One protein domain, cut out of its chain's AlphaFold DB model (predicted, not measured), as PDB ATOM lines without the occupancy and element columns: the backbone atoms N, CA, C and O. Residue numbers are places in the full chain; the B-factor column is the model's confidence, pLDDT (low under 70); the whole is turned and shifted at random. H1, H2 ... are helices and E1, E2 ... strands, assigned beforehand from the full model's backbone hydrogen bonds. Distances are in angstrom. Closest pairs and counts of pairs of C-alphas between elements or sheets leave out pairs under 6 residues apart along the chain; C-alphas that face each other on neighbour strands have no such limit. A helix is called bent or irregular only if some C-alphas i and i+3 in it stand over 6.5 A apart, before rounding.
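What this domain is: This is residues 35 to 214 of the 215 residues of an uncharacterized protein of Dentipellis sp. KUC8613 (UniProt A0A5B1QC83). The long arm of bent H1 slants across H2, first in a row of three side-by-side helices, H2, H3 and H4. Residues 65 to 74 of H1 and residues 205 to 214 stick out. There are 180 printed residues, mostly helix, with order H1, H2, H3, H4, E1, H5. The whole is loose, radius of gyration of the C-alphas 19.7 A, spanning 61 by 36 by 31 A.

Where its parts are: H1, residues 35 to 76, is one helix by its hydrogen bonds but bent: C-alphas 66 and 69 are 7.2 A apart. H1a, 35 to 66, begins at C-alpha (166.632, 354.618, 301.949) and measures 46.5 A; H1b is 69 to 76. H2 is 82 to 106, 36.3 A; H3 112 to 144, 48.3 A; H4 149 to 176, 40.5 A; E1 194 to 196; H5 199 to 212, ending at C-alpha (198.853, 346.906, 287.147).

How they stand to each other: H1a touches H2, closest C-alphas Asp 53 and Ile 98, 6.8 A. H2 and H3 form a hairpin, closest C-alphas Asn 97 and Ile 122, 5.9 A; so do H3 and H4, Trp 142 and Gly 152, 5.7 A. H5 is close to H4 but not clearly touching, closest C-alphas 7.1 A. E1 pairs with no named strand. O i to N i+4 pairs are within hydrogen-bond range throughout H1a, H3, H4 and H5, 3 of 4 in H1b, 19 of 21 in H2.

The domain as a whole: The printed part has no cut. H4 to E1 is a long link. Residues 180 to 189 are among those under pLDDT 70.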
ATOM      1  N   GLU A  35     166.759 355.986 302.467       70.88
ATOM      2  CA  GLU A  35     166.632 354.618 301.949       70.88
ATOM      3  C   GLU A  35     166.313 354.629 300.451       70.88
ATOM      4  O   GLU A  35     166.894 353.858 299.681       70.88
ATOM      5  N   ALA A  36     165.450 355.554 300.020       73.94
ATOM      6  CA  ALA A  36     165.116 355.739 298.612       73.94
ATOM      7  C   ALA A  36     166.360 356.086 297.769       73.94
ATOM      8  O   ALA A  36     166.587 355.468 296.726       73.94
ATOM      9  N   ASP A  37     167.204 357.006 298.242       78.44
ATOM     10  CA  ASP A  37     168.435 357.407 297.544       78.44
ATOM     11  C   ASP A  37     169.459 356.262 297.453       78.44
ATOM     12  O   ASP A  37     170.111 356.067 296.418       78.44
ATOM     13  N   THR A  38     169.556 355.450 298.509       77.62
ATOM     14  CA  THR A  38     170.424 354.262 298.540       77.62
ATOM     15  C   THR A  38     169.991 353.240 297.487       77.62
ATOM     16  O   THR A  38     170.821 352.737 296.728       77.62
ATOM     17  N   ILE A  39     168.687 352.974 297.377       75.19
ATOM     18  CA  ILE A  39     168.137 352.043 296.382       75.19
ATOM     19  C   ILE A  39     168.355 352.574 294.963       75.19
ATOM     20  O   ILE A  39     168.813 351.834 294.095       75.19
ATOM     21  N   VAL A  40     168.085 353.858 294.712       80.38
ATOM     22  CA  VAL A  40     168.309 354.473 293.391       80.38
ATOM     23  C   VAL A  40     169.780 354.382 292.984       80.38
ATOM     24  O   VAL A  40     170.085 354.100 291.822       80.38
ATOM     25  N   THR A  41     170.697 354.588 293.927       81.38
ATOM     26  CA  THR A  41     172.140 354.462 293.684       81.38
ATOM     27  C   THR A  41     172.526 353.025 293.349       81.38
ATOM     28  O   THR A  41     173.171 352.798 292.323       81.38
ATOM     29  N   ALA A  42     172.061 352.051 294.133       76.88
ATOM     30  CA  ALA A  42     172.315 350.633 293.883       76.88
ATOM     31  C   ALA A  42     171.774 350.180 292.515       76.88
ATOM     32  O   ALA A  42     172.448 349.456 291.786       76.88
ATOM     33  N   LEU A  43     170.599 350.669 292.104       78.69
ATOM     34  CA  LEU A  43     170.025 350.381 290.785       78.69
ATOM     35  C   LEU A  43     170.851 350.951 289.634       78.69
ATOM     36  O   LEU A  43     171.023 350.292 288.605       78.69
ATOM     37  N   LYS A  44     171.372 352.173 289.787       82.75
ATOM     38  CA  LYS A  44     172.286 352.760 288.798       82.75
ATOM     39  C   LYS A  44     173.562 351.931 288.687       82.75
ATOM     40  O   LYS A  44     173.986 351.647 287.572       82.75
ATOM     41  N   GLN A  45     174.140 351.526 289.818       81.50
ATOM     42  CA  GLN A  45     175.344 350.694 289.850       81.50
ATOM     43  C   GLN A  45     175.107 349.340 289.184       81.50
ATOM     44  O   GLN A  45     175.864 348.968 288.293       81.50
ATOM     45  N   MET A  46     174.022 348.652 289.539       80.19
ATOM     46  CA  MET A  46     173.650 347.378 288.928       80.19
ATOM     47  C   MET A  46     173.483 347.515 287.414       80.19
ATOM     48  O   MET A  46     174.076 346.746 286.673       80.19
ATOM     49  N   ARG A  47     172.773 348.543 286.930       82.88
ATOM     50  CA  ARG A  47     172.627 348.771 285.484       82.88
ATOM     51  C   ARG A  47     173.974 348.941 284.783       82.88
ATOM     52  O   ARG A  47     174.142 348.443 283.676       82.88
ATOM     53  N   VAL A  48     174.904 349.675 285.393       86.00
ATOM     54  CA  VAL A  48     176.252 349.850 284.838       86.00
ATOM     55  C   VAL A  48     176.957 348.499 284.742       86.00
ATOM     56  O   VAL A  48     177.457 348.176 283.668       86.00
ATOM     57  N   VAL A  49     176.930 347.695 285.810       83.25
ATOM     58  CA  VAL A  49     177.511 346.341 285.830       83.25
ATOM     59  C   VAL A  49     176.889 345.458 284.750       83.25
ATOM     60  O   VAL A  49     177.622 344.950 283.909       83.25
ATOM     61  N   SER A  50     175.558 345.385 284.659       83.94
ATOM     62  CA  SER A  50     174.884 344.580 283.634       83.94
ATOM     63  C   SER A  50     175.237 345.029 282.211       83.94
ATOM     64  O   SER A  50     175.409 344.199 281.322       83.94
ATOM     65  N   CYS A  51     175.369 346.337 281.958       87.69
ATOM     66  CA  CYS A  51     175.820 346.841 280.657       87.69
ATOM     67  C   CYS A  51     177.261 346.414 280.344       87.69
ATOM     68  O   CYS A  51     177.545 346.037 279.204       87.69
ATOM     69  N   PHE A  52     178.158 346.466 281.332       87.75
ATOM     70  CA  PHE A  52     179.527 345.971 281.187       87.75
ATOM     71  C   PHE A  52     179.554 344.465 280.927       87.75
ATOM     72  O   PHE A  52     180.242 344.043 280.003       87.75
ATOM     73  N   ASP A  53     178.766 343.677 281.658       84.50
ATOM     74  CA  ASP A  53     178.691 342.225 281.489       84.50
ATOM     75  C   ASP A  53     178.150 341.842 280.110       84.50
ATOM     76  O   ASP A  53     178.718 340.981 279.440       84.50
ATOM     77  N   LEU A  54     177.109 342.523 279.623       88.25
ATOM     78  CA  LEU A  54     176.589 342.321 278.266       88.25
ATOM     79  C   LEU A  54     177.611 342.718 277.191       88.25
ATOM     80  O   LEU A  54     177.751 342.025 276.178       88.25
ATOM     81  N   GLY A  55     178.343 343.814 277.406       91.25
ATOM     82  CA  GLY A  55     179.433 344.237 276.526       91.25
ATOM     83  C   GLY A  55     180.566 343.211 276.487       91.25
ATOM     84  O   GLY A  55     180.976 342.784 275.407       91.25
ATOM     85  N   ALA A  56     181.013 342.755 277.656       88.31
ATOM     86  CA  ALA A  56     182.034 341.724 277.807       88.31
ATOM     87  C   ALA A  56     181.591 340.394 277.184       88.31
ATOM     88  O   ALA A  56     182.373 339.762 276.482       88.31
ATOM     89  N   PHE A  57     180.327 340.001 277.360       89.75
ATOM     90  CA  PHE A  57     179.755 338.807 276.738       89.75
ATOM     91  C   PHE A  57     179.760 338.890 275.213       89.75
ATOM     92  O   PHE A  57     180.139 337.939 274.532       89.75
ATOM     93  N   THR A  58     179.370 340.043 274.669       91.25
ATOM     94  CA  THR A  58     179.364 340.277 273.220       91.25
ATOM     95  C   THR A  58     180.779 340.197 272.656       91.25
ATOM     96  O   THR A  58     181.002 339.548 271.635       91.25
ATOM     97  N   LEU A  59     181.745 340.809 273.343       92.06
ATOM     98  CA  LEU A  59     183.152 340.761 272.962       92.06
ATOM     99  C   LEU A  59     183.717 339.338 273.058       92.06
ATOM    100  O   LEU A  59     184.427 338.907 272.155       92.06
ATOM    101  N   LEU A  60     183.345 338.585 274.094       89.88
ATOM    102  CA  LEU A  60     183.728 337.184 274.265       89.88
ATOM    103  C   LEU A  60     183.183 336.302 273.131       89.88
ATOM    104  O   LEU A  60     183.910 335.468 272.597       89.88
ATOM    105  N   ILE A  61     181.924 336.497 272.726       90.81
ATOM    106  CA  ILE A  61     181.345 335.804 271.564       90.81
ATOM    107  C   ILE A  61     182.090 336.188 270.286       90.81
ATOM    108  O   ILE A  61     182.379 335.324 269.463       90.81
ATOM    109  N   TYR A  62     182.396 337.470 270.104       92.19
ATOM    110  CA  TYR A  62     183.111 337.943 268.923       92.19
ATOM    111  C   TYR A  62     184.505 337.310 268.809       92.19
ATOM    112  O   TYR A  62     184.842 336.761 267.760       92.19
ATOM    113  N   ASP A  63     185.275 337.307 269.899       89.62
ATOM    114  CA  ASP A  63     186.586 336.655 269.962       89.62
ATOM    115  C   ASP A  63     186.477 335.142 269.713       89.62
ATOM    116  O   ASP A  63     187.273 334.553 268.972       89.62
ATOM    117  N   TYR A  64     185.420 334.516 270.243       88.00
ATOM    118  CA  TYR A  64     185.134 333.105 270.014       88.00
ATOM    119  C   TYR A  64     184.908 332.796 268.531       88.00
ATOM    120  O   TYR A  64     185.528 331.884 267.984       88.00
ATOM    121  N   LEU A  65     184.055 333.571 267.860       91.12
ATOM    122  CA  LEU A  65     183.749 333.384 266.441       91.12
ATOM    123  C   LEU A  65     184.976 333.590 265.552       91.12
ATOM    124  O   LEU A  65     185.128 332.873 264.563       91.12
ATOM    125  N   LEU A  66     185.850 334.532 265.909       90.69
ATOM    126  CA  LEU A  66     187.066 334.809 265.149       90.69
ATOM    127  C   LEU A  66     188.069 333.650 265.217       90.69
ATOM    128  O   LEU A  66     188.724 333.338 264.230       90.69
ATOM    129  N   THR A  67     188.165 333.000 266.375       88.12
ATOM    130  CA  THR A  67     189.134 331.925 266.638       88.12
ATOM    131  C   THR A  67     188.582 330.523 266.353       88.12
ATOM    132  O   THR A  67     189.356 329.578 266.208       88.12
ATOM    133  N   LEU A  68     187.260 330.369 266.205       86.50
ATOM    134  CA  LEU A  68     186.590 329.093 265.922       86.50
ATOM    135  C   LEU A  68     187.165 328.331 264.705       86.50
ATOM    136  O   LEU A  68     187.361 327.119 264.829       86.50
ATOM    137  N   PRO A  69     187.437 328.955 263.538       85.00
ATOM    138  CA  PRO A  69     187.937 328.218 262.374       85.00
ATOM    139  C   PRO A  69     189.283 327.538 262.654       85.00
ATOM    140  O   PRO A  69     189.463 326.357 262.342       85.00
ATOM    141  N   ASP A  70     190.187 328.259 263.318       82.31
ATOM    142  CA  ASP A  70     191.508 327.760 263.695       82.31
ATOM    143  C   ASP A  70     191.402 326.687 264.788       82.31
ATOM    144  O   ASP A  70     192.099 325.670 264.746       82.31
ATOM    145  N   GLU A  71     190.480 326.850 265.739       84.88
ATOM    146  CA  GLU A  71     190.208 325.846 266.770       84.88
ATOM    147  C   GLU A  71     189.705 324.528 266.187       84.88
ATOM    148  O   GLU A  71     190.152 323.455 266.598       84.88
ATOM    149  N   VAL A  72     188.780 324.576 265.229       84.38
ATOM    150  CA  VAL A  72     188.260 323.366 264.582       84.38
ATOM    151  C   VAL A  72     189.365 322.679 263.782       84.38
ATOM    152  O   VAL A  72     189.510 321.459 263.866       84.38
ATOM    153  N   ALA A  73     190.203 323.439 263.079       83.19
ATOM    154  CA  ALA A  73     191.308 322.875 262.311       83.19
ATOM    155  C   ALA A  73     192.393 322.229 263.197       83.19
ATOM    156  O   ALA A  73     192.840 321.120 262.901       83.19
ATOM    157  N   LEU A  74     192.812 322.883 264.289       77.44
ATOM    158  CA  LEU A  74     193.928 322.410 265.124       77.44
ATOM    159  C   LEU A  74     193.519 321.486 266.275       77.44
ATOM    160  O   LEU A  74     194.269 320.575 266.633       77.44
ATOM    161  N   ILE A  75     192.370 321.722 266.907       78.19
ATOM    162  CA  ILE A  75     192.018 321.078 268.182       78.19
ATOM    163  C   ILE A  75     191.083 319.893 267.963       78.19
ATOM    164  O   ILE A  75     191.218 318.877 268.651       78.19
ATOM    165  N   TRP A  76     190.143 319.980 267.019       76.69
ATOM    166  CA  TRP A  76     189.123 318.937 266.864       76.69
ATOM    167  C   TRP A  76     189.682 317.632 266.289       76.69
ATOM    168  O   TRP A  76     189.238 316.566 266.709       76.69
ATOM    169  N   GLY A  77     190.700 317.702 265.425       69.75
ATOM    170  CA  GLY A  77     191.392 316.526 264.881       69.75
ATOM    171  C   GLY A  77     192.487 315.930 265.780       69.75
ATOM    172  O   GLY A  77     193.042 314.887 265.445       69.75
ATOM    173  N   SER A  78     192.822 316.571 266.905       72.12
ATOM    174  CA  SER A  78     193.960 316.186 267.753       72.12
ATOM    175  C   SER A  78     193.570 315.225 268.885       72.12
ATOM    176  O   SER A  78     192.432 315.219 269.362       72.12
ATOM    177  N   HIS A  79     194.522 314.421 269.362       76.69
ATOM    178  CA  HIS A  79     194.315 313.520 270.498       76.69
ATOM    179  C   HIS A  79     193.951 314.291 271.782       76.69
ATOM    180  O   HIS A  79     194.403 315.413 272.021       76.69
ATOM    181  N   TRP A  80     193.123 313.679 272.632       75.25
ATOM    182  CA  TRP A  80     192.741 314.250 273.925       75.25
ATOM    183  C   TRP A  80     193.963 314.365 274.845       75.25
ATOM    184  O   TRP A  80     194.485 313.368 275.336       75.25
ATOM    185  N   THR A  81     194.417 315.596 275.078       81.44
ATOM    186  CA  THR A  81     195.521 315.932 275.987       81.44
ATOM    187  C   THR A  81     195.022 316.801 277.141       81.44
ATOM    188  O   THR A  81     194.000 317.478 277.031       81.44
ATOM    189  N   ILE A  82     195.765 316.826 278.252       78.12
ATOM    190  CA  ILE A  82     195.456 317.675 279.418       78.12
ATOM    191  C   ILE A  82     195.378 319.154 279.008       78.12
ATOM    192  O   ILE A  82     194.469 319.869 279.421       78.12
ATOM    193  N   THR A  83     196.271 319.597 278.121       78.69
ATOM    194  CA  THR A  83     196.278 320.957 277.569       78.69
ATOM    195  C   THR A  83     194.962 321.304 276.871       78.69
ATOM    196  O   THR A  83     194.455 322.408 277.039       78.69
ATOM    197  N   ARG A  84     194.364 320.348 276.148       81.44
ATOM    198  CA  ARG A  84     193.061 320.520 275.495       81.44
ATOM    199  C   ARG A  84     191.927 320.683 276.513       81.44
ATOM    200  O   ARG A  84     191.059 321.525 276.318       81.44
ATOM    201  N   ALA A  85     191.943 319.923 277.608       82.25
ATOM    202  CA  ALA A  85     190.943 320.063 278.671       82.25
ATOM    203  C   ALA A  85     191.037 321.429 279.374       82.25
ATOM    204  O   ALA A  85     190.024 322.098 279.553       82.25
ATOM    205  N   ILE A  86     192.254 321.873 279.711       83.38
ATOM    206  CA  ILE A  86     192.510 323.192 280.316       83.38
ATOM    207  C   ILE A  86     192.049 324.312 279.374       83.38
ATOM    208  O   ILE A  86     191.421 325.268 279.823       83.38
ATOM    209  N   PHE A  87     192.313 324.171 278.074       82.06
ATOM    210  CA  PHE A  87     191.862 325.114 277.054       82.06
ATOM    211  C   PHE A  87     190.335 325.243 277.020       82.06
ATOM    212  O   PHE A  87     189.805 326.349 277.106       82.06
ATOM    213  N   PHE A  88     189.618 324.115 276.972       84.44
ATOM    214  CA  PHE A  88     188.158 324.126 277.013       84.44
ATOM    215  C   PHE A  88     187.615 324.714 278.318       84.44
ATOM    216  O   PHE A  88     186.683 325.508 278.290       84.44
ATOM    217  N   LEU A  89     188.207 324.390 279.466       85.81
ATOM    218  CA  LEU A  89     187.775 324.969 280.739       85.81
ATOM    219  C   LEU A  89     187.951 326.488 280.759       85.81
ATOM    220  O   LEU A  89     187.011 327.199 281.101       85.81
ATOM    221  N   ASN A  90     189.113 326.991 280.337       85.06
ATOM    222  CA  ASN A  90     189.377 328.429 280.298       85.06
ATOM    223  C   ASN A  90     188.392 329.160 279.375       85.06
ATOM    224  O   ASN A  90     187.921 330.241 279.708       85.06
ATOM    225  N   ARG A  91     188.034 328.535 278.250       86.44
ATOM    226  CA  ARG A  91     187.175 329.148 277.240       86.44
ATOM    227  C   ARG A  91     185.690 329.094 277.575       86.44
ATOM    228  O   ARG A  91     184.995 330.068 277.334       86.44
ATOM    229  N   TYR A  92     185.195 327.990 278.130       87.00
ATOM    230  CA  TYR A  92     183.755 327.776 278.326       87.00
ATOM    231  C   TYR A  92     183.247 328.220 279.704       87.00
ATOM    232  O   TYR A  92     182.083 328.597 279.830       87.00
ATOM    233  N   VAL A  93     184.101 328.231 280.734       88.56
ATOM    234  CA  VAL A  93     183.706 328.691 282.078       88.56
ATOM    235  C   VAL A  93     183.255 330.158 282.100       88.56
ATOM    236  O   VAL A  93     182.219 330.420 282.710       88.56
ATOM    237  N   PRO A  94     183.927 331.112 281.422       88.69
ATOM    238  CA  PRO A  94     183.469 332.500 281.372       88.69
ATOM    239  C   PRO A  94     182.058 332.657 280.793       88.69
ATOM    240  O   PRO A  94     181.277 333.436 281.331       88.69
ATOM    241  N   PHE A  95     181.683 331.878 279.768       89.06
ATOM    242  CA  PHE A  95     180.320 331.911 279.216       89.06
ATOM    243  C   PHE A  95     179.275 331.504 280.252       89.06
ATOM    244  O   PHE A  95     178.246 332.165 280.386       89.06
ATOM    245  N   VAL A  96     179.545 330.431 281.002       90.94
ATOM    246  CA  VAL A  96     178.651 329.973 282.071       90.94
ATOM    247  C   VAL A  96     178.574 331.020 283.177       90.94
ATOM    248  O   VAL A  96     177.480 331.358 283.618       90.94
ATOM    249  N   ASN A  97     179.714 331.574 283.588       89.94
ATOM    250  CA  ASN A  97     179.775 332.575 284.647       89.94
ATOM    251  C   ASN A  97     178.978 333.842 284.296       89.94
ATOM    252  O   ASN A  97     178.155 334.284 285.093       89.94
ATOM    253  N   ILE A  98     179.164 334.381 283.087       87.75
ATOM    254  CA  ILE A  98     178.424 335.564 282.623       87.75
ATOM    255  C   ILE A  98     176.933 335.241 282.455       87.75
ATOM    256  O   ILE A  98     176.088 336.047 282.828       87.75
ATOM    257  N   GLY A  99     176.585 334.043 281.972       87.81
ATOM    258  CA  GLY A  99     175.190 333.601 281.897       87.81
ATOM    259  C   GLY A  99     174.499 333.567 283.266       87.81
ATOM    260  O   GLY A  99     173.358 334.012 283.390       87.81
ATOM    261  N   ILE A 100     175.199 333.097 284.304       88.56
ATOM    262  CA  ILE A 100     174.706 333.131 285.691       88.56
ATOM    263  C   ILE A 100     174.588 334.581 286.186       88.56
ATOM    264  O   ILE A 100     173.592 334.897 286.831       88.56
ATOM    265  N   GLY A 101     175.538 335.460 285.845       85.19
ATOM    266  CA  GLY A 101     175.488 336.896 286.161       85.19
ATOM    267  C   GLY A 101     174.261 337.597 285.566       85.19
ATOM    268  O   GLY A 101     173.481 338.233 286.273       85.19
ATOM    269  N   ILE A 102     173.995 337.372 284.279       84.12
ATOM    270  CA  ILE A 102     172.791 337.886 283.609       84.12
ATOM    271  C   ILE A 102     171.528 337.325 284.280       84.12
ATOM    272  O   ILE A 102     170.554 338.047 284.489       84.12
ATOM    273  N   TYR A 103     171.526 336.047 284.669       84.56
ATOM    274  CA  TYR A 103     170.401 335.478 285.409       84.56
ATOM    275  C   TYR A 103     170.233 336.106 286.801       84.56
ATOM    276  O   TYR A 103     169.101 336.335 287.219       84.56
ATOM    277  N   SER A 104     171.316 336.429 287.516       82.75
ATOM    278  CA  SER A 104     171.217 337.133 288.801       82.75
ATOM    279  C   SER A 104     170.721 338.572 288.663       82.75
ATOM    280  O   SER A 104     170.082 339.071 289.589       82.75
ATOM    281  N   ASP A 105     170.949 339.210 287.516       76.88
ATOM    282  CA  ASP A 105     170.527 340.588 287.249       76.88
ATOM    283  C   ASP A 105     169.080 340.687 286.751       76.88
ATOM    284  O   ASP A 105     168.358 341.623 287.092       76.88
ATOM    285  N   PHE A 106     168.625 339.717 285.953       76.62
ATOM    286  CA  PHE A 106     167.311 339.760 285.295       76.62
ATOM    287  C   PHE A 106     166.336 338.670 285.763       76.62
ATOM    288  O   PHE A 106     165.195 338.627 285.290       76.62
ATOM    289  N   GLY A 107     166.763 337.797 286.676       72.56
ATOM    290  CA  GLY A 107     165.980 336.686 287.210       72.56
ATOM    291  C   GLY A 107     164.692 337.126 287.910       72.56
ATOM    292  O   GLY A 107     164.615 338.193 288.524       72.56
ATOM    293  N   TYR A 108     163.663 336.284 287.796       62.38
ATOM    294  CA  TYR A 108     162.359 336.478 288.431       62.38
ATOM    295  C   TYR A 108     162.340 335.839 289.829       62.38
ATOM    296  O   TYR A 108     162.845 334.732 289.998       62.38
ATOM    297  N   ASP A 109     161.727 336.521 290.806       56.28
ATOM    298  CA  ASP A 109     161.458 336.016 292.167       56.28
ATOM    299  C   ASP A 109     162.662 335.370 292.874       56.28
ATOM    300  O   ASP A 109     162.615 334.275 293.446       56.28
ATOM    301  N   THR A 110     163.787 336.074 292.864       62.44
ATOM    302  CA  THR A 110     164.984 335.640 293.572       62.44
ATOM    303  C   THR A 110     164.842 335.888 295.075       62.44
ATOM    304  O   THR A 110     165.054 336.986 295.580       62.44
ATOM    305  N   SER A 111     164.490 334.832 295.813       70.38
ATOM    306  CA  SER A 111     164.645 334.784 297.271       70.38
ATOM    307  C   SER A 111     166.088 335.122 297.674       70.38
ATOM    308  O   SER A 111     167.029 334.761 296.963       70.38
ATOM    309  N   ASN A 112     166.282 335.737 298.847       74.56
ATOM    310  CA  ASN A 112     167.610 336.077 299.379       74.56
ATOM    311  C   ASN A 112     168.576 334.878 299.379       74.56
ATOM    312  O   ASN A 112     169.761 335.038 299.092       74.56
ATOM    313  N   ALA A 113     168.075 333.669 299.657       77.75
ATOM    314  CA  ALA A 113     168.885 332.451 299.636       77.75
ATOM    315  C   ALA A 113     169.382 332.102 298.222       77.75
ATOM    316  O   ALA A 113     170.527 331.686 298.050       77.75
ATOM    317  N   THR A 114     168.543 332.311 297.207       82.50
ATOM    318  CA  THR A 114     168.900 332.078 295.805       82.50
ATOM    319  C   THR A 114     169.902 333.121 295.322       82.50
ATOM    320  O   THR A 114     170.883 332.749 294.690       82.50
ATOM    321  N   CYS A 115     169.727 334.400 295.679       82.00
ATOM    322  CA  CYS A 115     170.722 335.439 295.388       82.00
ATOM    323  C   CYS A 115     172.083 335.104 295.989       82.00
ATOM    324  O   CYS A 115     173.095 335.159 295.295       82.00
ATOM    325  N   HIS A 116     172.103 334.689 297.256       83.75
ATOM    326  CA  HIS A 116     173.340 334.300 297.925       83.75
ATOM    327  C   HIS A 116     174.014 333.112 297.229       83.75
ATOM    328  O   HIS A 116     175.211 333.158 296.950       83.75
ATOM    329  N   ALA A 117     173.242 332.089 296.856       86.44
ATOM    330  CA  ALA A 117     173.755 330.931 296.128       86.44
ATOM    331  C   ALA A 117     174.300 331.294 294.735       86.44
ATOM    332  O   ALA A 117     175.364 330.801 294.353       86.44
ATOM    333  N   LEU A 118     173.612 332.164 293.988       87.75
ATOM    334  CA  LEU A 118     174.051 332.629 292.669       87.75
ATOM    335  C   LEU A 118     175.358 333.416 292.773       87.75
ATOM    336  O   LEU A 118     176.335 333.051 292.124       87.75
ATOM    337  N   TYR A 119     175.417 334.422 293.647       85.88
ATOM    338  CA  TYR A 119     176.629 335.220 293.860       85.88
ATOM    339  C   TYR A 119     177.794 334.389 294.394       85.88
ATOM    340  O   TYR A 119     178.930 334.568 293.959       85.88
ATOM    341  N   SER A 120     177.523 333.438 295.291       89.62
ATOM    342  CA  SER A 120     178.523 332.474 295.752       89.62
ATOM    343  C   SER A 120     179.063 331.650 294.583       89.62
ATOM    344  O   SER A 120     180.274 331.548 294.404       89.62
ATOM    345  N   THR A 121     178.177 331.132 293.729       90.56
ATOM    346  CA  THR A 121     178.567 330.353 292.545       90.56
ATOM    347  C   THR A 121     179.425 331.182 291.591       90.56
ATOM    348  O   THR A 121     180.479 330.707 291.174       90.56
ATOM    349  N   ILE A 122     179.025 332.423 291.301       89.88
ATOM    350  CA  ILE A 122     179.793 333.353 290.461       89.88
ATOM    351  C   ILE A 122     181.191 333.574 291.054       89.88
ATOM    352  O   ILE A 122     182.199 333.414 290.367       89.88
ATOM    353  N   ALA A 123     181.283 333.875 292.351       89.81
ATOM    354  CA  ALA A 123     182.562 334.139 293.004       89.81
ATOM    355  C   ALA A 123     183.510 332.924 292.964       89.81
ATOM    356  O   ALA A 123     184.701 333.069 292.680       89.81
ATOM    357  N   TRP A 124     182.991 331.712 293.187       91.12
ATOM    358  CA  TRP A 124     183.786 330.483 293.090       91.12
ATOM    359  C   TRP A 124     184.207 330.153 291.655       91.12
ATOM    360  O   TRP A 124     185.339 329.712 291.444       91.12
ATOM    361  N   MET A 125     183.345 330.406 290.668       90.88
ATOM    362  CA  MET A 125     183.678 330.249 289.248       90.88
ATOM    363  C   MET A 125     184.795 331.205 288.817       90.88
ATOM    364  O   MET A 125     185.688 330.801 288.071       90.88
ATOM    365  N   ILE A 126     184.803 332.439 289.331       89.38
ATOM    366  CA  ILE A 126     185.889 333.401 289.094       89.38
ATOM    367  C   ILE A 126     187.210 332.869 289.659       89.38
ATOM    368  O   ILE A 126     188.202 332.835 288.933       89.38
ATOM    369  N   ILE A 127     187.232 332.393 290.913       89.56
ATOM    370  CA  ILE A 127     188.445 331.798 291.506       89.56
ATOM    371  C   ILE A 127     188.937 330.629 290.648       89.56
ATOM    372  O   ILE A 127     190.124 330.554 290.334       89.56
ATOM    373  N   PHE A 128     188.036 329.738 290.232       91.38
ATOM    374  CA  PHE A 128     188.388 328.619 289.362       91.38
ATOM    375  C   PHE A 128     189.023 329.091 288.047       91.38
ATOM    376  O   PHE A 128     190.089 328.601 287.670       91.38
ATOM    377  N   GLY A 129     188.425 330.083 287.382       89.25
ATOM    378  CA  GLY A 129     188.971 330.681 286.163       89.25
ATOM    379  C   GLY A 129     190.377 331.253 286.366       89.25
ATOM    380  O   GLY A 129     191.276 330.974 285.572       89.25
ATOM    381  N   VAL A 130     190.602 331.975 287.469       88.69
ATOM    382  CA  VAL A 130     191.925 332.513 287.834       88.69
ATOM    383  C   VAL A 130     192.948 331.392 288.010       88.69
ATOM    384  O   VAL A 130     194.047 331.486 287.467       88.69
ATOM    385  N   VAL A 131     192.601 330.305 288.703       90.75
ATOM    386  CA  VAL A 131     193.500 329.151 288.893       90.75
ATOM    387  C   VAL A 131     193.888 328.515 287.563       90.75
ATOM    388  O   VAL A 131     195.065 328.219 287.340       90.75
ATOM    389  N   VAL A 132     192.921 328.325 286.662       90.00
ATOM    390  CA  VAL A 132     193.171 327.766 285.326       90.00
ATOM    391  C   VAL A 132     194.120 328.672 284.541       90.00
ATOM    392  O   VAL A 132     195.124 328.195 284.010       90.00
ATOM    393  N   THR A 133     193.851 329.977 284.508       89.44
ATOM    394  CA  THR A 133     194.688 330.972 283.823       89.44
ATOM    395  C   THR A 133     196.106 331.011 284.389       89.44
ATOM    396  O   THR A 133     197.077 330.906 283.639       89.44
ATOM    397  N   MET A 134     196.252 331.076 285.713       89.75
ATOM    398  CA  MET A 134     197.563 331.082 286.367       89.75
ATOM    399  C   MET A 134     198.336 329.792 286.103       89.75
ATOM    400  O   MET A 134     199.533 329.837 285.846       89.75
ATOM    401  N   THR A 135     197.662 328.643 286.070       88.75
ATOM    402  CA  THR A 135     198.301 327.366 285.714       88.75
ATOM    403  C   THR A 135     198.891 327.413 284.302       88.75
ATOM    404  O   THR A 135     200.026 326.982 284.102       88.75
ATOM    405  N   ILE A 136     198.177 327.985 283.324       89.56
ATOM    406  CA  ILE A 136     198.696 328.167 281.956       89.56
ATOM    407  C   ILE A 136     199.935 329.069 281.963       89.56
ATOM    408  O   ILE A 136     200.936 328.734 281.323       89.56
ATOM    409  N   PHE A 137     199.894 330.183 282.698       89.19
ATOM    410  CA  PHE A 137     201.046 331.074 282.838       89.19
ATOM    411  C   PHE A 137     202.251 330.359 283.452       89.19
ATOM    412  O   PHE A 137     203.346 330.432 282.899       89.19
ATOM    413  N   ILE A 138     202.054 329.590 284.526       90.06
ATOM    414  CA  ILE A 138     203.121 328.812 285.169       90.06
ATOM    415  C   ILE A 138     203.712 327.793 284.199       90.06
ATOM    416  O   ILE A 138     204.932 327.696 284.104       90.06
ATOM    417  N   LEU A 139     202.884 327.058 283.452       88.06
ATOM    418  CA  LEU A 139     203.363 326.082 282.468       88.06
ATOM    419  C   LEU A 139     204.226 326.741 281.385       88.06
ATOM    420  O   LEU A 139     205.269 326.196 281.019       88.06
ATOM    421  N   ARG A 140     203.825 327.921 280.897       88.56
ATOM    422  CA  ARG A 140     204.595 328.688 279.906       88.56
ATOM    423  C   ARG A 140     205.917 329.182 280.478       88.56
ATOM    424  O   ARG A 140     206.961 328.948 279.874       88.56
ATOM    425  N   THR A 141     205.892 329.795 281.657       90.69
ATOM    426  CA  THR A 141     207.106 330.261 282.337       90.69
ATOM    427  C   THR A 141     208.039 329.088 282.626       90.69
ATOM    428  O   THR A 141     209.225 329.144 282.320       90.69
ATOM    429  N   TRP A 142     207.516 327.968 283.115       90.31
ATOM    430  CA  TRP A 142     208.309 326.773 283.383       90.31
ATOM    431  C   TRP A 142     208.972 326.212 282.117       90.31
ATOM    432  O   TRP A 142     210.131 325.801 282.169       90.31
ATOM    433  N   ALA A 143     208.285 326.247 280.972       89.69
ATOM    434  CA  ALA A 143     208.857 325.846 279.689       89.69
ATOM    435  C   ALA A 143     209.990 326.782 279.226       89.69
ATOM    436  O   ALA A 143     211.030 326.289 278.790       89.69
ATOM    437  N   ILE A 144     209.823 328.104 279.365       94.00
ATOM    438  CA  ILE A 144     210.841 329.112 279.001       94.00
ATOM    439  C   ILE A 144     212.115 328.934 279.835       94.00
ATOM    440  O   ILE A 144     213.221 328.999 279.308       94.00
ATOM    441  N   TRP A 145     211.969 328.635 281.125       92.56
ATOM    442  CA  TRP A 145     213.085 328.426 282.050       92.56
ATOM    443  C   TRP A 145     213.679 327.007 281.993       92.56
ATOM    444  O   TRP A 145     214.208 326.495 282.983       92.56
ATOM    445  N   GLY A 146     213.565 326.332 280.846       91.31
ATOM    446  CA  GLY A 146     214.178 325.022 280.616       91.31
ATOM    447  C   GLY A 146     213.635 323.914 281.521       91.31
ATOM    448  O   GLY A 146     214.352 322.966 281.830       91.31
ATOM    449  N   LYS A 147     212.378 324.027 281.973       87.25
ATOM    450  CA  LYS A 147     211.717 323.080 282.888       87.25
ATOM    451  C   LYS A 147     212.424 322.946 284.242       87.25
ATOM    452  O   LYS A 147     212.308 321.911 284.903       87.25
ATOM    453  N   ASN A 148     213.109 323.999 284.699       90.94
ATOM    454  CA  ASN A 148     213.714 324.028 286.028       90.94
ATOM    455  C   ASN A 148     212.643 323.843 287.119       90.94
ATOM    456  O   ASN A 148     211.739 324.668 287.276       90.94
ATOM    457  N   GLN A 149     212.732 322.745 287.871       89.62
ATOM    458  CA  GLN A 149     211.715 322.366 288.853       89.62
ATOM    459  C   GLN A 149     211.607 323.357 290.014       89.62
ATOM    460  O   GLN A 149     210.516 323.544 290.537       89.62
ATOM    461  N   ILE A 150     212.694 324.046 290.376       92.19
ATOM    462  CA  ILE A 150     212.692 325.028 291.473       92.19
ATOM    463  C   ILE A 150     211.719 326.172 291.169       92.19
ATOM    464  O   ILE A 150     210.918 326.555 292.019       92.19
ATOM    465  N   ILE A 151     211.746 326.675 289.934       90.44
ATOM    466  CA  ILE A 151     210.868 327.760 289.484       90.44
ATOM    467  C   ILE A 151     209.422 327.265 289.405       90.44
ATOM    468  O   ILE A 151     208.512 327.955 289.856       90.44
ATOM    469  N   GLY A 152     209.213 326.040 288.908       88.75
ATOM    470  CA  GLY A 152     207.893 325.408 288.883       88.75
ATOM    471  C   GLY A 152     207.275 325.274 290.280       88.75
ATOM    472  O   GLY A 152     206.134 325.684 290.485       88.75
ATOM    473  N   TYR A 153     208.032 324.768 291.259       92.25
ATOM    474  CA  TYR A 153     207.564 324.653 292.643       92.25
ATOM    475  C   TYR A 153     207.348 326.019 293.296       92.25
ATOM    476  O   TYR A 153     206.328 326.209 293.952       92.25
ATOM    477  N   GLY A 154     208.253 326.981 293.090       92.31
ATOM    478  CA  GLY A 154     208.109 328.335 293.632       92.31
ATOM    479  C   GLY A 154     206.832 329.022 293.148       92.31
ATOM    480  O   GLY A 154     206.050 329.522 293.955       92.31
ATOM    481  N   LEU A 155     206.570 328.970 291.839       90.75
ATOM    482  CA  LEU A 155     205.347 329.518 291.250       90.75
ATOM    483  C   LEU A 155     204.093 328.748 291.686       90.75
ATOM    484  O   LEU A 155     203.057 329.356 291.943       90.75
ATOM    485  N   GLY A 156     204.179 327.421 291.814       91.00
ATOM    486  CA  GLY A 156     203.081 326.596 292.321       91.00
ATOM    487  C   GLY A 156     202.713 326.924 293.773       91.00
ATOM    488  O   GLY A 156     201.534 327.047 294.095       91.00
ATOM    489  N   ILE A 157     203.705 327.130 294.643       93.56
ATOM    490  CA  ILE A 157     203.490 327.547 296.039       93.56
ATOM    491  C   ILE A 157     202.864 328.942 296.091       93.56
ATOM    492  O   ILE A 157     201.918 329.159 296.849       93.56
ATOM    493  N   LEU A 158     203.350 329.873 295.266       90.56
ATOM    494  CA  LEU A 158     202.776 331.214 295.164       90.56
ATOM    495  C   LEU A 158     201.305 331.162 294.731       90.56
ATOM    496  O   LEU A 158     200.465 331.827 295.336       90.56
ATOM    497  N   LEU A 159     200.977 330.321 293.746       90.38
ATOM    498  CA  LEU A 159     199.598 330.099 293.318       90.38
ATOM    499  C   LEU A 159     198.739 329.551 294.460       90.38
ATOM    500  O   LEU A 159     197.646 330.061 294.690       90.38
ATOM    501  N   LEU A 160     199.220 328.556 295.209       92.19
ATOM    502  CA  LEU A 160     198.487 328.009 296.354       92.19
ATOM    503  C   LEU A 160     198.225 329.076 297.424       92.19
ATOM    504  O   LEU A 160     197.102 329.186 297.914       92.19
ATOM    505  N   ALA A 161     199.226 329.896 297.748       91.81
ATOM    506  CA  ALA A 161     199.072 331.002 298.690       91.81
ATOM    507  C   ALA A 161     198.028 332.023 298.202       91.81
ATOM    508  O   ALA A 161     197.144 332.411 298.971       91.81
ATOM    509  N   ALA A 162     198.073 332.394 296.919       88.50
ATOM    510  CA  ALA A 162     197.090 333.282 296.305       88.50
ATOM    511  C   ALA A 162     195.672 332.684 296.338       88.50
ATOM    512  O   ALA A 162     194.722 333.377 296.693       88.50
ATOM    513  N   CYS A 163     195.518 331.387 296.055       90.50
ATOM    514  CA  CYS A 163     194.225 330.697 296.121       90.50
ATOM    515  C   CYS A 163     193.623 330.744 297.527       90.50
ATOM    516  O   CYS A 163     192.429 331.011 297.680       90.50
ATOM    517  N   ILE A 164     194.440 330.494 298.556       92.44
ATOM    518  CA  ILE A 164     194.002 330.542 299.956       92.44
ATOM    519  C   ILE A 164     193.562 331.965 300.310       92.44
ATOM    520  O   ILE A 164     192.467 332.148 300.841       92.44
ATOM    521  N   ALA A 165     194.375 332.969 299.972       89.44
ATOM    522  CA  ALA A 165     194.059 334.371 300.231       89.44
ATOM    523  C   ALA A 165     192.743 334.798 299.555       89.44
ATOM    524  O   ALA A 165     191.854 335.330 300.223       89.44
ATOM    525  N   MET A 166     192.581 334.487 298.265       87.69
ATOM    526  CA  MET A 166     191.370 334.796 297.496       87.69
ATOM    527  C   MET A 166     190.136 334.085 298.053       87.69
ATOM    528  O   MET A 166     189.088 334.705 298.205       87.69
ATOM    529  N   SER A 167     190.260 332.810 298.425       90.00
ATOM    530  CA  SER A 167     189.152 332.041 299.004       90.00
ATOM    531  C   SER A 167     188.696 332.629 300.341       90.00
ATOM    532  O   SER A 167     187.498 332.762 300.586       90.00
ATOM    533  N   VAL A 168     189.635 333.023 301.208       90.94
ATOM    534  CA  VAL A 168     189.314 333.669 302.492       90.94
ATOM    535  C   VAL A 168     188.640 335.020 302.267       90.94
ATOM    536  O   VAL A 168     187.652 335.322 302.938       90.94
ATOM    537  N   LEU A 169     189.145 335.816 301.324       86.50
ATOM    538  CA  LEU A 169     188.573 337.115 300.981       86.50
ATOM    539  C   LEU A 169     187.141 336.972 300.456       86.50
ATOM    540  O   LEU A 169     186.236 337.612 300.986       86.50
ATOM    541  N   VAL A 170     186.916 336.084 299.485       86.75
ATOM    542  CA  VAL A 170     185.584 335.823 298.921       86.75
ATOM    543  C   VAL A 170     184.616 335.352 299.997       86.75
ATOM    544  O   VAL A 170     183.503 335.860 300.079       86.75
ATOM    545  N   GLN A 171     185.035 334.458 300.891       88.94
ATOM    546  CA  GLN A 171     184.178 334.008 301.989       88.94
ATOM    547  C   GLN A 171     183.819 335.129 302.970       88.94
ATOM    548  O   GLN A 171     182.737 335.106 303.557       88.94
ATOM    549  N   ARG A 172     184.705 336.110 303.173       86.62
ATOM    550  CA  ARG A 172     184.392 337.299 303.979       86.62
ATOM    551  C   ARG A 172     183.393 338.200 303.265       86.62
ATOM    552  O   ARG A 172     182.416 338.595 303.889       86.62
ATOM    553  N   ILE A 173     183.604 338.449 301.974       82.38
ATOM    554  CA  ILE A 173     182.715 339.270 301.143       82.38
ATOM    555  C   ILE A 173     181.318 338.643 301.067       82.38
ATOM    556  O   ILE A 173     180.326 339.296 301.362       82.38
ATOM    557  N   LEU A 174     181.212 337.349 300.769       83.06
ATOM    558  CA  LEU A 174     179.915 336.668 300.682       83.06
ATOM    559  C   LEU A 174     179.147 336.678 302.010       83.06
ATOM    560  O   LEU A 174     177.923 336.594 302.002       83.06
ATOM    561  N   LYS A 175     179.834 336.763 303.156       83.81
ATOM    562  CA  LYS A 175     179.185 336.887 304.470       83.81
ATOM    563  C   LYS A 175     178.776 338.318 304.812       83.81
ATOM    564  O   LYS A 175     177.874 338.479 305.626       83.81
ATOM    565  N   SER A 176     179.449 339.324 304.257       80.56
ATOM    566  CA  SER A 176     179.153 340.736 304.518       80.56
ATOM    567  C   SER A 176     178.113 341.322 303.567       80.56
ATOM    568  O   SER A 176     177.506 342.339 303.894       80.56
ATOM    569  N   VAL A 177     177.895 340.694 302.408       76.38
ATOM    570  CA  VAL A 177     176.874 341.125 301.451       76.38
ATOM    571  C   VAL A 177     175.479 340.855 302.010       76.38
ATOM    572  O   VAL A 177     175.082 339.712 302.243       76.38
ATOM    573  N   GLU A 178     174.715 341.932 302.180       73.19
ATOM    574  CA  GLU A 178     173.303 341.885 302.551       73.19
ATOM    575  C   GLU A 178     172.429 342.108 301.309       73.19
ATOM    576  O   GLU A 178     172.572 343.107 300.594       73.19
ATOM    577  N   PHE A 179     171.499 341.176 301.075       70.56
ATOM    578  CA  PHE A 179     170.485 341.271 300.025       70.56
ATOM    579  C   PHE A 179     169.166 341.747 300.632       70.56
ATOM    580  O   PHE A 179     168.625 341.115 301.546       70.56
ATOM    581  N   THR A 180     168.632 342.856 300.127       63.22
ATOM    582  CA  THR A 180     167.302 343.322 300.524       63.22
ATOM    583  C   THR A 180     166.244 342.653 299.643       63.22
ATOM    584  O   THR A 180     166.384 342.639 298.417       63.22
ATOM    585  N   PRO A 181     165.180 342.067 300.226       58.19
ATOM    586  CA  PRO A 181     164.099 341.516 299.427       58.19
ATOM    587  C   PRO A 181     163.403 342.667 298.698       58.19
ATOM    588  O   PRO A 181     162.899 343.594 299.324       58.19
ATOM    589  N   VAL A 182     163.383 342.597 297.368       56.56
ATOM    590  CA  VAL A 182     162.875 343.645 296.461       56.56
ATOM    591  C   VAL A 182     161.336 343.667 296.375       56.56
ATOM    592  O   VAL A 182     160.718 344.648 295.951       56.56
ATOM    593  N   ILE A 183     160.707 342.598 296.867       51.75
ATOM    594  CA  ILE A 183     159.267 342.314 296.825       51.75
ATOM    595  C   ILE A 183     158.370 343.434 297.415       51.75
ATOM    596  O   ILE A 183     157.299 343.662 296.853       51.75
ATOM    597  N   PRO A 184     158.738 344.178 298.482       53.53
ATOM    598  CA  PRO A 184     157.880 345.231 299.026       53.53
ATOM    599  C   PRO A 184     158.022 346.600 298.328       53.53
ATOM    600  O   PRO A 184     157.256 347.503 298.657       53.53
ATOM    601  N   ILE A 185     158.968 346.780 297.391       55.56
ATOM    602  CA  ILE A 185     159.299 348.103 296.816       55.56
ATOM    603  C   ILE A 185     158.658 348.299 295.433       55.56
ATOM    604  O   ILE A 185     158.070 349.348 295.178       55.56
ATOM    605  N   SER A 186     158.720 347.307 294.532       55.56
ATOM    606  CA  SER A 186     157.922 347.317 293.294       55.56
ATOM    607  C   SER A 186     157.875 345.940 292.607       55.56
ATOM    608  O   SER A 186     158.890 345.246 292.581       55.56
ATOM    609  N   PRO A 187     156.759 345.569 291.950       60.75
ATOM    610  CA  PRO A 187     156.646 344.318 291.187       60.75
ATOM    611  C   PRO A 187     157.442 344.313 289.869       60.75
ATOM    612  O   PRO A 187     157.541 343.283 289.208       60.75
ATOM    613  N   ASN A 188     157.985 345.462 289.452       60.06
ATOM    614  CA  ASN A 188     158.722 345.600 288.193       60.06
ATOM    615  C   ASN A 188     160.235 345.443 288.358       60.06
ATOM    616  O   ASN A 188     160.947 345.396 287.355       60.06
ATOM    617  N   LEU A 189     160.731 345.399 289.596       64.56
ATOM    618  CA  LEU A 189     162.157 345.331 289.857       64.56
ATOM    619  C   LEU A 189     162.603 343.865 289.958       64.56
ATOM    620  O   LEU A 189     162.032 343.084 290.714       64.56
ATOM    621  N   ARG A 190     163.580 343.494 289.124       70.81
ATOM    622  CA  ARG A 190     164.056 342.118 288.905       70.81
ATOM    623  C   ARG A 190     165.522 342.000 289.316       70.81
ATOM    624  O   ARG A 190     166.218 343.013 289.347       70.81
ATOM    625  N   GLY A 191     165.958 340.779 289.612       75.00
ATOM    626  CA  GLY A 191     167.336 340.485 290.001       75.00
ATOM    627  C   GLY A 191     167.656 340.659 291.487       75.00
ATOM    628  O   GLY A 191     166.783 340.848 292.336       75.00
ATOM    629  N   CYS A 192     168.944 340.536 291.801       77.19
ATOM    630  CA  CYS A 192     169.490 340.482 293.156       77.19
ATOM    631  C   CYS A 192     170.211 341.780 293.538       77.19
ATOM    632  O   CYS A 192     171.377 341.966 293.191       77.19
ATOM    633  N   LEU A 193     169.537 342.672 294.271       74.12
ATOM    634  CA  LEU A 193     170.094 343.973 294.659       74.12
ATOM    635  C   LEU A 193     171.073 343.848 295.837       74.12
ATOM    636  O   LEU A 193     170.694 343.435 296.934       74.12
ATOM    637  N   ILE A 194     172.320 344.270 295.622       73.25
ATOM    638  CA  ILE A 194     173.312 344.431 296.689       73.25
ATOM    639  C   ILE A 194     173.160 345.836 297.270       73.25
ATOM    640  O   ILE A 194     173.419 346.825 296.591       73.25
ATOM    641  N   THR A 195     172.733 345.933 298.529       65.75
ATOM    642  CA  THR A 195     172.580 347.232 299.213       65.75
ATOM    643  C   THR A 195     173.813 347.583 300.040       65.75
ATOM    644  O   THR A 195     174.120 348.758 300.233       65.75
ATOM    645  N   LYS A 196     174.548 346.572 300.511       64.06
ATOM    646  CA  LYS A 196     175.798 346.749 301.248       64.06
ATOM    647  C   LYS A 196     176.832 345.735 300.790       64.06
ATOM    648  O   LYS A 196     176.550 344.543 300.712       64.06
ATOM    649  N   ALA A 197     178.029 346.238 300.525       65.31
ATOM    650  CA  ALA A 197     179.236 345.457 300.313       65.31
ATOM    651  C   ALA A 197     180.340 346.018 301.217       65.31
ATOM    652  O   ALA A 197     180.346 347.206 301.541       65.31
ATOM    653  N   ASP A 198     181.257 345.156 301.647       68.88
ATOM    654  CA  ASP A 198     182.348 345.540 302.542       68.88
ATOM    655  C   ASP A 198     183.392 346.404 301.814       68.88
ATOM    656  O   ASP A 198     183.797 346.095 300.688       68.88
ATOM    657  N   THR A 199     183.876 347.459 302.476       70.38
ATOM    658  CA  THR A 199     184.952 348.342 301.994       70.38
ATOM    659  C   THR A 199     186.209 347.565 301.591       70.38
ATOM    660  O   THR A 199     186.956 347.999 300.712       70.38
ATOM    661  N   LEU A 200     186.431 346.388 302.183       69.00
ATOM    662  CA  LEU A 200     187.530 345.485 301.851       69.00
ATOM    663  C   LEU A 200     187.564 345.114 300.361       69.00
ATOM    664  O   LEU A 200     188.645 345.036 299.786       69.00
ATOM    665  N   GLN A 201     186.405 344.944 299.715       67.88
ATOM    666  CA  GLN A 201     186.344 344.639 298.283       67.88
ATOM    667  C   GLN A 201     186.929 345.779 297.443       67.88
ATOM    668  O   GLN A 201     187.725 345.540 296.537       67.88
ATOM    669  N   TYR A 202     186.574 347.024 297.767       70.00
ATOM    670  CA  TYR A 202     187.081 348.200 297.063       70.00
ATOM    671  C   TYR A 202     188.592 348.369 297.261       70.00
ATOM    672  O   TYR A 202     189.316 348.647 296.309       70.00
ATOM    673  N   ILE A 203     189.079 348.137 298.485       75.00
ATOM    674  CA  ILE A 203     190.509 348.208 298.812       75.00
ATOM    675  C   ILE A 203     191.305 347.177 298.005       75.00
ATOM    676  O   ILE A 203     192.335 347.521 297.430       75.00
ATOM    677  N   CYS A 204     190.826 345.933 297.918       71.81
ATOM    678  CA  CYS A 204     191.498 344.895 297.137       71.81
ATOM    679  C   CYS A 204     191.581 345.259 295.651       71.81
ATOM    680  O   CYS A 204     192.668 345.186 295.083       71.81
ATOM    681  N   TYR A 205     190.482 345.720 295.045       74.56
ATOM    682  CA  TYR A 205     190.502 346.161 293.647       74.56
ATOM    683  C   TYR A 205     191.440 347.349 293.419       74.56
ATOM    684  O   TYR A 205     192.179 347.359 292.439       74.56
ATOM    685  N   ALA A 206     191.466 348.321 294.332       78.31
ATOM    686  CA  ALA A 206     192.368 349.464 294.233       78.31
ATOM    687  C   ALA A 206     193.848 349.049 294.298       78.31
ATOM    688  O   ALA A 206     194.661 349.583 293.549       78.31
ATOM    689  N   ILE A 207     194.201 348.081 295.153       78.62
ATOM    690  CA  ILE A 207     195.569 347.547 295.242       78.62
ATOM    691  C   ILE A 207     195.955 346.827 293.947       78.62
ATOM    692  O   ILE A 207     197.052 347.043 293.439       78.62
ATOM    693  N   THR A 208     195.062 346.000 293.399       73.25
ATOM    694  CA  THR A 208     195.305 345.307 292.126       73.25
ATOM    695  C   THR A 208     195.507 346.299 290.985       73.25
ATOM    696  O   THR A 208     196.487 346.189 290.257       73.25
ATOM    697  N   LEU A 209     194.647 347.314 290.877       78.06
ATOM    698  CA  LEU A 209     194.782 348.357 289.858       78.06
ATOM    699  C   LEU A 209     196.071 349.167 290.027       78.06
ATOM    700  O   LEU A 209     196.718 349.497 289.040       78.06
ATOM    701  N   ALA A 210     196.470 349.465 291.266       81.31
ATOM    702  CA  ALA A 210     197.729 350.151 291.535       81.31
ATOM    703  C   ALA A 210     198.939 349.316 291.085       81.31
ATOM    704  O   ALA A 210     199.874 349.872 290.512       81.31
ATOM    705  N   TYR A 211     198.902 347.998 291.305       73.00
ATOM    706  CA  TYR A 211     199.939 347.076 290.845       73.00
ATOM    707  C   TYR A 211     200.028 347.040 289.313       73.00
ATOM    708  O   TYR A 211     201.114 347.213 288.776       73.00
ATOM    709  N   GLU A 212     198.893 346.915 288.619       73.75
ATOM    710  CA  GLU A 212     198.853 346.906 287.147       73.75
ATOM    711  C   GLU A 212     199.251 348.254 286.528       73.75
ATOM    712  O   GLU A 212     199.852 348.286 285.463       73.75
ATOM    713  N   SER A 213     198.954 349.380 287.186       77.06
ATOM    714  CA  SER A 213     199.336 350.716 286.698       77.06
ATOM    715  C   SER A 213     200.819 351.060 286.881       77.06
ATOM    716  O   SER A 213     201.277 352.084 286.374       77.06
ATOM    717  N   GLY A 214     201.538 350.260 287.673       67.38
ATOM    718  CA  GLY A 214     202.955 350.456 287.971       67.38
ATOM    719  C   GLY A 214     203.908 349.724 287.022       67.38
ATOM    720  O   GLY A 214     205.114 349.951 287.127       67.38
TER     721      GLY A 214